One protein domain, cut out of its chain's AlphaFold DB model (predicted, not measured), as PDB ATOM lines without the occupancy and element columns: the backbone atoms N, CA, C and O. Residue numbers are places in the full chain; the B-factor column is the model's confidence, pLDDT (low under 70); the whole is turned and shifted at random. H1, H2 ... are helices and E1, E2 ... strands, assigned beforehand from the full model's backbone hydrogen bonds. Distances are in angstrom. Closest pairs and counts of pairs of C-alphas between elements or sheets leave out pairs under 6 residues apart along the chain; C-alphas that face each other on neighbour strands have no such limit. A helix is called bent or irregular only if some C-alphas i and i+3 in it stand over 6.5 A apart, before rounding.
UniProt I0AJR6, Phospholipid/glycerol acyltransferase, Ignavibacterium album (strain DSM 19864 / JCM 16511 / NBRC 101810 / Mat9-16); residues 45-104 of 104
ATOM      1  N   CYS A  45     109.652 121.188 145.039       93.62
ATOM      2  CA  CYS A  45     108.799 121.633 146.134       93.62
ATOM      3  C   CYS A  45     109.599 122.136 147.333       93.62
ATOM      4  O   CYS A  45     110.790 121.870 147.496       93.62
ATOM      5  N   MET A  46     108.922 122.917 148.165       93.75
ATOM      6  CA  MET A  46     109.313 123.156 149.548       93.75
ATOM      7  C   MET A  46     109.246 121.835 150.344       93.75
ATOM      8  O   MET A  46     108.556 120.904 149.910       93.75
ATOM      9  N   PRO A  47     109.945 121.732 151.493       90.06
ATOM     10  CA  PRO A  47     109.893 120.539 152.340       90.06
ATOM     11  C   PRO A  47     108.454 120.084 152.626       90.06
ATOM     12  O   PRO A  47     107.579 120.910 152.875       90.06
ATOM     13  N   GLY A  48     108.213 118.771 152.555       88.19
ATOM     14  CA  GLY A  48     106.889 118.158 152.734       88.19
ATOM     15  C   GLY A  48     106.029 118.060 151.466       88.19
ATOM     16  O   GLY A  48     105.059 117.315 151.456       88.19
ATOM     17  N   GLY A  49     106.397 118.742 150.377       91.31
ATOM     18  CA  GLY A  49     105.608 118.759 149.140       91.31
ATOM     19  C   GLY A  49     105.820 117.591 148.178       91.31
ATOM     20  O   GLY A  49     105.195 117.563 147.121       91.31
ATOM     21  N   ILE A  50     106.730 116.665 148.482       92.44
ATOM     22  CA  ILE A  50     107.052 115.527 147.616       92.44
ATOM     23  C   ILE A  50     107.260 114.260 148.439       92.44
ATOM     24  O   ILE A  50     107.901 114.289 149.490       92.44
ATOM     25  N   GLN A  51     106.767 113.139 147.922       90.06
ATOM     26  CA  GLN A  51     106.989 111.814 148.483       90.06
ATOM     27  C   GLN A  51     107.321 110.816 147.373       90.06
ATOM     28  O   GLN A  51     106.668 110.783 146.333       90.06
ATOM     29  N   PHE A  52     108.318 109.968 147.614       87.94
ATOM     30  CA  PHE A  52     108.604 108.803 146.780       87.94
ATOM     31  C   PHE A  52     107.781 107.631 147.314       87.94
ATOM     32  O   PHE A  52     108.008 107.171 148.432       87.94
ATOM     33  N   ALA A  53     106.793 107.189 146.545       88.94
ATOM     34  CA  ALA A  53     105.842 106.162 146.958       88.94
ATOM     35  C   ALA A  53     106.270 104.748 146.533       88.94
ATOM     36  O   ALA A  53     105.819 103.767 147.121       88.94
ATOM     37  N   GLY A  54     107.157 104.626 145.546       88.06
ATOM     38  CA  GLY A  54     107.687 103.333 145.129       88.06
ATOM     39  C   GLY A  54     108.816 103.454 144.118       88.06
ATOM     40  O   GLY A  54     108.989 104.496 143.486       88.06
ATOM     41  N   PHE A  55     109.560 102.362 143.968       89.12
ATOM     42  CA  PHE A  55     110.618 102.211 142.977       89.12
ATOM     43  C   PHE A  55     110.411 100.915 142.204       89.12
ATOM     44  O   PHE A  55     109.928  99.931 142.767       89.12
ATOM     45  N   ASN A  56     110.792 100.916 140.932       89.69
ATOM     46  CA  ASN A  56     110.748  99.743 140.069       89.69
ATOM     47  C   ASN A  56     112.059  99.608 139.287       89.69
ATOM     48  O   ASN A  56     112.739 100.605 139.055       89.69
ATOM     49  N   ILE A  57     112.392  98.384 138.874       90.81
ATOM     50  CA  ILE A  57     113.460  98.114 137.908       90.81
ATOM     51  C   ILE A  57     112.798  97.611 136.630       90.81
ATOM     52  O   ILE A  57     112.116  96.584 136.654       90.81
ATOM     53  N   ASP A  58     112.992  98.320 135.522       90.00
ATOM     54  CA  ASP A  58     112.486  97.897 134.218       90.00
ATOM     55  C   ASP A  58     113.574  97.167 133.418       90.00
ATOM     56  O   ASP A  58     114.491  97.767 132.847       90.00
ATOM     57  N   ASN A  59     113.447  95.842 133.344       90.62
ATOM     58  CA  ASN A  59     114.365  94.983 132.593       90.62
ATOM     59  C   ASN A  59     114.285  95.209 131.074       90.62
ATOM     60  O   ASN A  59     115.259  94.950 130.364       90.62
ATOM     61  N   ASN A  60     113.157  95.707 130.563       91.81
ATOM     62  CA  ASN A  60     112.981  96.002 129.142       91.81
ATOM     63  C   ASN A  60     113.577  97.363 128.759       91.81
ATOM     64  O   ASN A  60     113.724  97.656 127.572       91.81
ATOM     65  N   PHE A  61     113.972  98.164 129.752       85.62
ATOM     66  CA  PHE A  61     114.629  99.454 129.579       85.62
ATOM     67  C   PHE A  61     116.027  99.456 130.218       85.62
ATOM     68  O   PHE A  61     116.397 100.343 130.982       85.62
ATOM     69  N   GLY A  62     116.821  98.420 129.928       87.81
ATOM     70  CA  GLY A  62     118.224  98.350 130.349       87.81
ATOM     71  C   GLY A  62     118.426  98.284 131.866       87.81
ATOM     72  O   GLY A  62     119.450  98.760 132.356       87.81
ATOM     73  N   ASN A  63     117.469  97.709 132.602       86.94
ATOM     74  CA  ASN A  63     117.426  97.695 134.068       86.94
ATOM     75  C   ASN A  63     117.397  99.111 134.674       86.94
ATOM     76  O   ASN A  63     118.004  99.357 135.720       86.94
ATOM     77  N   CYS A  64     116.722 100.055 134.010       88.56
ATOM     78  CA  CYS A  64     116.517 101.396 134.546       88.56
ATOM     79  C   CYS A  64     115.736 101.340 135.861       88.56
ATOM     80  O   CYS A  64     114.853 100.501 136.039       88.56
ATOM     81  N   VAL A  65     116.070 102.254 136.770       86.25
ATOM     82  CA  VAL A  65     115.357 102.433 138.033       86.25
ATOM     83  C   VAL A  65     114.376 103.585 137.882       86.25
ATOM     84  O   VAL A  65     114.792 104.739 137.757       86.25
ATOM     85  N   ASP A  66     113.088 103.276 137.978       87.94
ATOM     86  CA  ASP A  66     112.012 104.261 137.930       87.94
ATOM     87  C   ASP A  66     111.453 104.526 139.325       87.94
ATOM     88  O   ASP A  66     111.437 103.649 140.193       87.94
ATOM     89  N   ALA A  67     110.967 105.747 139.539       89.12
ATOM     90  CA  ALA A  67     110.399 106.185 140.803       89.12
ATOM     91  C   ALA A  67     108.970 106.695 140.609       89.12
ATOM     92  O   ALA A  67     108.728 107.598 139.806       89.12
ATOM     93  N   PHE A  68     108.029 106.168 141.391       90.62
ATOM     94  CA  PHE A  68     106.690 106.734 141.494       90.62
ATOM     95  C   PHE A  68     106.685 107.820 142.569       90.62
ATOM     96  O   PHE A  68     106.923 107.542 143.749       90.62
ATOM     97  N   ILE A  69     106.434 109.062 142.156       91.25
ATOM     98  CA  ILE A  69     106.450 110.234 143.033       91.25
ATOM     99  C   ILE A  69     105.063 110.862 143.135       91.25
ATOM    100  O   ILE A  69     104.344 110.991 142.145       91.25
ATOM    101  N   ILE A  70     104.710 111.289 144.342       93.12
ATOM    102  CA  ILE A  70     103.506 112.061 144.642       93.12
ATOM    103  C   ILE A  70     103.960 113.477 144.987       93.12
ATOM    104  O   ILE A  70     104.872 113.662 145.794       93.12
ATOM    105  N   LEU A  71     103.338 114.469 144.354       91.56
ATOM    106  CA  LEU A  71     103.686 115.879 144.492       91.56
ATOM    107  C   LEU A  71     102.456 116.675 144.927       91.56
ATOM    108  O   LEU A  71     101.423 116.614 144.258       91.56
ATOM    109  N   ASP A  72     102.582 117.471 145.985       92.62
ATOM    110  CA  ASP A  72     101.592 118.491 146.323       92.62
ATOM    111  C   ASP A  72     101.963 119.809 145.637       92.62
ATOM    112  O   ASP A  72     102.939 120.484 145.981       92.62
ATOM    113  N   LEU A  73     101.151 120.200 144.654       92.06
ATOM    114  CA  LEU A  73     101.364 121.425 143.894       92.06
ATOM    115  C   LEU A  73     101.287 122.683 144.762       92.06
ATOM    116  O   LEU A  73     101.859 123.695 144.365       92.06
ATOM    117  N   ASN A  74     100.647 122.653 145.934       93.62
ATOM    118  CA  ASN A  74     100.627 123.787 146.864       93.62
ATOM    119  C   ASN A  74     102.025 124.124 147.390       93.62
ATOM    120  O   ASN A  74     102.345 125.298 147.574       93.62
ATOM    121  N   TYR A  75     102.885 123.116 147.521       95.38
ATOM    122  CA  TYR A  75     104.255 123.255 148.009       95.38
ATOM    123  C   TYR A  75     105.261 123.568 146.898       95.38
ATOM    124  O   TYR A  75     106.454 123.713 147.168       95.38
ATOM    125  N   LEU A  76     104.819 123.687 145.645       94.56
ATOM    126  CA  LEU A  76     105.701 123.977 144.523       94.56
ATOM    127  C   LEU A  76     106.399 125.333 144.715       94.56
ATOM    128  O   LEU A  76     105.748 126.350 144.967       94.56
ATOM    129  N   LYS A  77     107.729 125.366 144.553       93.94
ATOM    130  CA  LYS A  77     108.502 126.615 144.662       93.94
ATOM    131  C   LYS A  77     108.015 127.634 143.633       93.94
ATOM    132  O   LYS A  77     107.733 127.279 142.487       93.94
ATOM    133  N   GLU A  78     108.012 128.913 144.001       93.62
ATOM    134  CA  GLU A  78     107.419 129.994 143.199       93.62
ATOM    135  C   GLU A  78     107.944 130.035 141.752       93.62
ATOM    136  O   GLU A  78     107.165 130.038 140.803       93.62
ATOM    137  N   ASN A  79     109.264 129.942 141.558       91.81
ATOM    138  CA  ASN A  79     109.872 129.922 140.222       91.81
ATOM    139  C   ASN A  79     109.395 128.737 139.362       91.81
ATOM    140  O   ASN A  79     109.300 128.848 138.139       91.81
ATOM    141  N   LYS A  80     109.112 127.585 139.985       91.44
ATOM    142  CA  LYS A  80     108.611 126.389 139.295       91.44
ATOM    143  C   LYS A  80     107.119 126.533 138.993       91.44
ATOM    144  O   LYS A  80     106.713 126.242 137.871       91.44
ATOM    145  N   ARG A  81     106.333 127.065 139.934       92.31
ATOM    146  CA  ARG A  81     104.915 127.406 139.732       92.31
ATOM    147  C   ARG A  81     104.728 128.374 138.566       92.31
ATOM    148  O   ARG A  81     103.994 128.049 137.636       92.31
ATOM    149  N   LYS A  82     105.464 129.487 138.557       90.12
ATOM    150  CA  LYS A  82     105.457 130.472 137.464       90.12
ATOM    151  C   LYS A  82     105.756 129.833 136.111       90.12
ATOM    152  O   LYS A  82     105.066 130.080 135.132       90.12
ATOM    153  N   ARG A  83     106.771 128.964 136.061       88.06
ATOM    154  CA  ARG A  83     107.198 128.298 134.825       88.06
ATOM    155  C   ARG A  83     106.179 127.289 134.288       88.06
ATOM    156  O   ARG A  83     106.040 127.191 133.073       88.06
ATOM    157  N   TYR A  84     105.536 126.510 135.156       87.06
ATOM    158  CA  TYR A  84     104.750 125.344 134.731       87.06
ATOM    159  C   TYR A  84     103.234 125.519 134.847       87.06
ATOM    160  O   TYR A  84     102.511 124.891 134.083       87.06
ATOM    161  N   LEU A  85     102.743 126.343 135.775       85.69
ATOM    162  CA  LEU A  85     101.307 126.524 136.016       85.69
ATOM    163  C   LEU A  85     100.799 127.839 135.411       85.69
ATOM    164  O   LEU A  85      99.860 127.828 134.623       85.69
ATOM    165  N   GLU A  86     101.481 128.958 135.662       82.06
ATOM    166  CA  GLU A  86     101.020 130.275 135.184       82.06
ATOM    167  C   GLU A  86     101.174 130.459 133.661       82.06
ATOM    168  O   GLU A  86     100.397 131.176 133.026       82.06
ATOM    169  N   VAL A  87     102.141 129.772 133.037       65.62
ATOM    170  CA  VAL A  87     102.259 129.725 131.564       65.62
ATOM    171  C   VAL A  87     101.034 129.054 130.932       65.62
ATOM    172  O   VAL A  87     100.603 129.456 129.851       65.62
ATOM    173  N   ASN A  88     100.442 128.066 131.610       58.16
ATOM    174  CA  ASN A  88      99.278 127.342 131.105       58.16
ATOM    175  C   ASN A  88      97.972 128.119 131.319       58.16
ATOM    176  O   ASN A  88      97.109 128.096 130.443       58.16
ATOM    177  N   GLU A  89      97.849 128.890 132.403       55.88
ATOM    178  CA  GLU A  89      96.695 129.780 132.606       55.88
ATOM    179  C   GLU A  89      96.606 130.862 131.519       55.88
ATOM    180  O   GLU A  89      95.526 131.126 130.991       55.88
ATOM    181  N   LYS A  90      97.747 131.418 131.087       50.19
ATOM    182  CA  LYS A  90      97.789 132.373 129.964       50.19
ATOM    183  C   LYS A  90      97.514 131.738 128.597       50.19
ATOM    184  O   LYS A  90      97.063 132.440 127.694       50.19
ATOM    185  N   ARG A  91      97.758 130.432 128.438       51.16
ATOM    186  CA  ARG A  91      97.425 129.673 127.219       51.16
ATOM    187  C   ARG A  91      95.942 129.332 127.109       51.16
ATOM    188  O   ARG A  91      95.436 129.307 125.992       51.16
ATOM    189  N   SER A  92      95.238 129.147 128.230       48.41
ATOM    190  CA  SER A  92      93.793 128.854 128.232       48.41
ATOM    191  C   SER A  92      92.960 129.953 127.552       48.41
ATOM    192  O   SER A  92      91.965 129.660 126.896       48.41
ATOM    193  N   SER A  93      93.412 131.211 127.605       49.62
ATOM    194  CA  SER A  93      92.761 132.326 126.900       49.62
ATOM    195  C   SER A  93      93.284 132.583 125.479       49.62
ATOM    196  O   SER A  93      92.699 133.411 124.790       49.62
ATOM    197  N   ASN A  94      94.366 131.926 125.028       51.56
ATOM    198  CA  ASN A  94      95.062 132.304 123.783       51.56
ATOM    199  C   ASN A  94      95.453 131.168 122.811       51.56
ATOM    200  O   ASN A  94      95.886 131.500 121.714       51.56
ATOM    201  N   GLU A  95      95.310 129.869 123.114       44.69
ATOM    202  CA  GLU A  95      95.718 128.807 122.163       44.69
ATOM    203  C   GLU A  95      94.776 127.582 122.138       44.69
ATOM    204  O   GLU A  95      95.121 126.478 122.557       44.69
ATOM    205  N   MET A  96      93.615 127.728 121.489       38.28
ATOM    206  CA  MET A  96      93.230 126.722 120.490       38.28
ATOM    207  C   MET A  96      94.359 126.787 119.444       38.28
ATOM    208  O   MET A  96      94.562 127.857 118.886       38.28
ATOM    209  N   ILE A  97      95.107 125.699 119.210       45.69
ATOM    210  CA  ILE A  97      96.303 125.587 118.329       45.69
ATOM    211  C   ILE A  97      97.662 125.646 119.070       45.69
ATOM    212  O   ILE A  97      98.419 126.600 118.949       45.69
ATOM    213  N   LYS A  98      98.042 124.551 119.746       39.12
ATOM    214  CA  LYS A  98      99.175 123.680 119.344       39.12
ATOM    215  C   LYS A  98      99.386 122.544 120.344       39.12
ATOM    216  O   LYS A  98      99.649 122.744 121.524       39.12
ATOM    217  N   GLN A  99      99.304 121.330 119.815       35.56
ATOM    218  CA  GLN A  99      99.613 120.077 120.486       35.56
ATOM    219  C   GLN A  99     101.129 120.021 120.738       35.56
ATOM    220  O   GLN A  99     101.913 120.054 119.792       35.56
ATOM    221  N   LEU A 100     101.548 119.987 122.004       34.91
ATOM    222  CA  LEU A 100     102.942 119.767 122.388       34.91
ATOM    223  C   LEU A 100     103.060 118.370 122.991       34.91
ATOM    224  O   LEU A 100     102.664 118.123 124.127       34.91
ATOM    225  N   GLN A 101     103.591 117.461 122.183       32.88
ATOM    226  CA  GLN A 101     104.023 116.133 122.584       32.88
ATOM    227  C   GLN A 101     105.408 116.296 123.227       32.88
ATOM    228  O   GLN A 101     106.371 116.631 122.540       32.88
ATOM    229  N   ILE A 102     105.505 116.134 124.546       31.81
ATOM    230  CA  ILE A 102     106.795 116.001 125.232       31.81
ATOM    231  C   ILE A 102     106.984 114.507 125.477       31.81
ATOM    232  O   ILE A 102     106.300 113.928 126.318       31.81
ATOM    233  N   GLN A 103     107.865 113.887 124.694       30.83
ATOM    234  CA  GLN A 103     108.453 112.595 125.030       30.83
ATOM    235  C   GLN A 103     109.625 112.862 125.980       30.83
ATOM    236  O   GLN A 103     110.477 113.701 125.682       30.83
ATOM    237  N   ILE A 104     109.599 112.200 127.137       40.44
ATOM    238  CA  ILE A 104     110.802 111.935 127.933       40.44
ATOM    239  C   ILE A 104     111.469 110.710 127.313       40.44
ATOM    240  O   ILE A 104     110.708 109.790 126.930       40.44
TER     241      ILE A 104
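Overview. This is residues 45 to 104 of the 104 residues of the protein "Phospholipid/glycerol acyltransferase" of Ignavibacterium album (strain DSM 19864 / JCM 16511 / NBRC 101810 / Mat9-16) (UniProt I0AJR6). The model is an open V: a long, curved hairpin of two strands, E1 and E2, makes one arm, and a single helix, H1, makes the other. The second half of H1 and the tail after it, residues 86 to 104, stand free, and the tail turns back across the open side of the V. The printed part has 60 residues, with two named strands and one named helix in the order E1, E2, H1; the sheet has the order E1 - E2 and is antiparallel, and the class is mixed, helices and strands. The whole is only just extended, close to loose, with a radius of gyration of the C-alphas of 16.0 A, and it is flat, spanning 43 by 31 by 14 A.

Arrangement. E1, residues 50 to 58, and E2, residues 64 to 71, form a hairpin joined by a tight link of 5 residues. They are antiparallel neighbours, with 157 degrees between their directions. The C-alphas of Phe 55 and Ala 67 face each other at 4.5 A, and those of Ile 50 and Leu 71 at 4.6 A. N 53 and O 68 are within hydrogen-bond range at 2.8 A, and so are N 66 and O 56 at 2.9 A. E1 bends by 56 degrees at residue 53. A short link of 6 residues joins E2 to H1, residues 78 to 92. E1 and H1 are apart. In H1, 8 of 11 O i to N i+4 pairs are within hydrogen-bond range.

Along the chain. E1 runs from Ile 50, with its C-alpha at (107.052, 115.527, 147.616), to Asp 58, 22.8 A from first to last C-alpha. E2 runs from Cys 64 to Leu 71, whose C-alpha is at (103.686, 115.879, 144.492), and measures 21.8 A. H1 runs from Glu 78 to Ser 92, whose C-alpha is at (93.793, 128.854, 128.232), and measures 20.3 A. H1 is neither bent nor irregular, but only just: C-alphas 83 and 86 are 6.5 A apart.

Size, cuts and confidence. The two C-alphas farthest apart are those of Asn 59 and Ser 93, at 43.5 A. Without residues 86 to 104 the body has 41 residues and spans 37 by 20 by 11 A. The printed part has no cut and ends at residue 104, the chain's last residue. Neither of the two links is long, but residues 93 to 104 are a stretch of 12 residues with no named element. The mean pLDDT of the printed part is 76.6, and residues 87 to 104 are under 70.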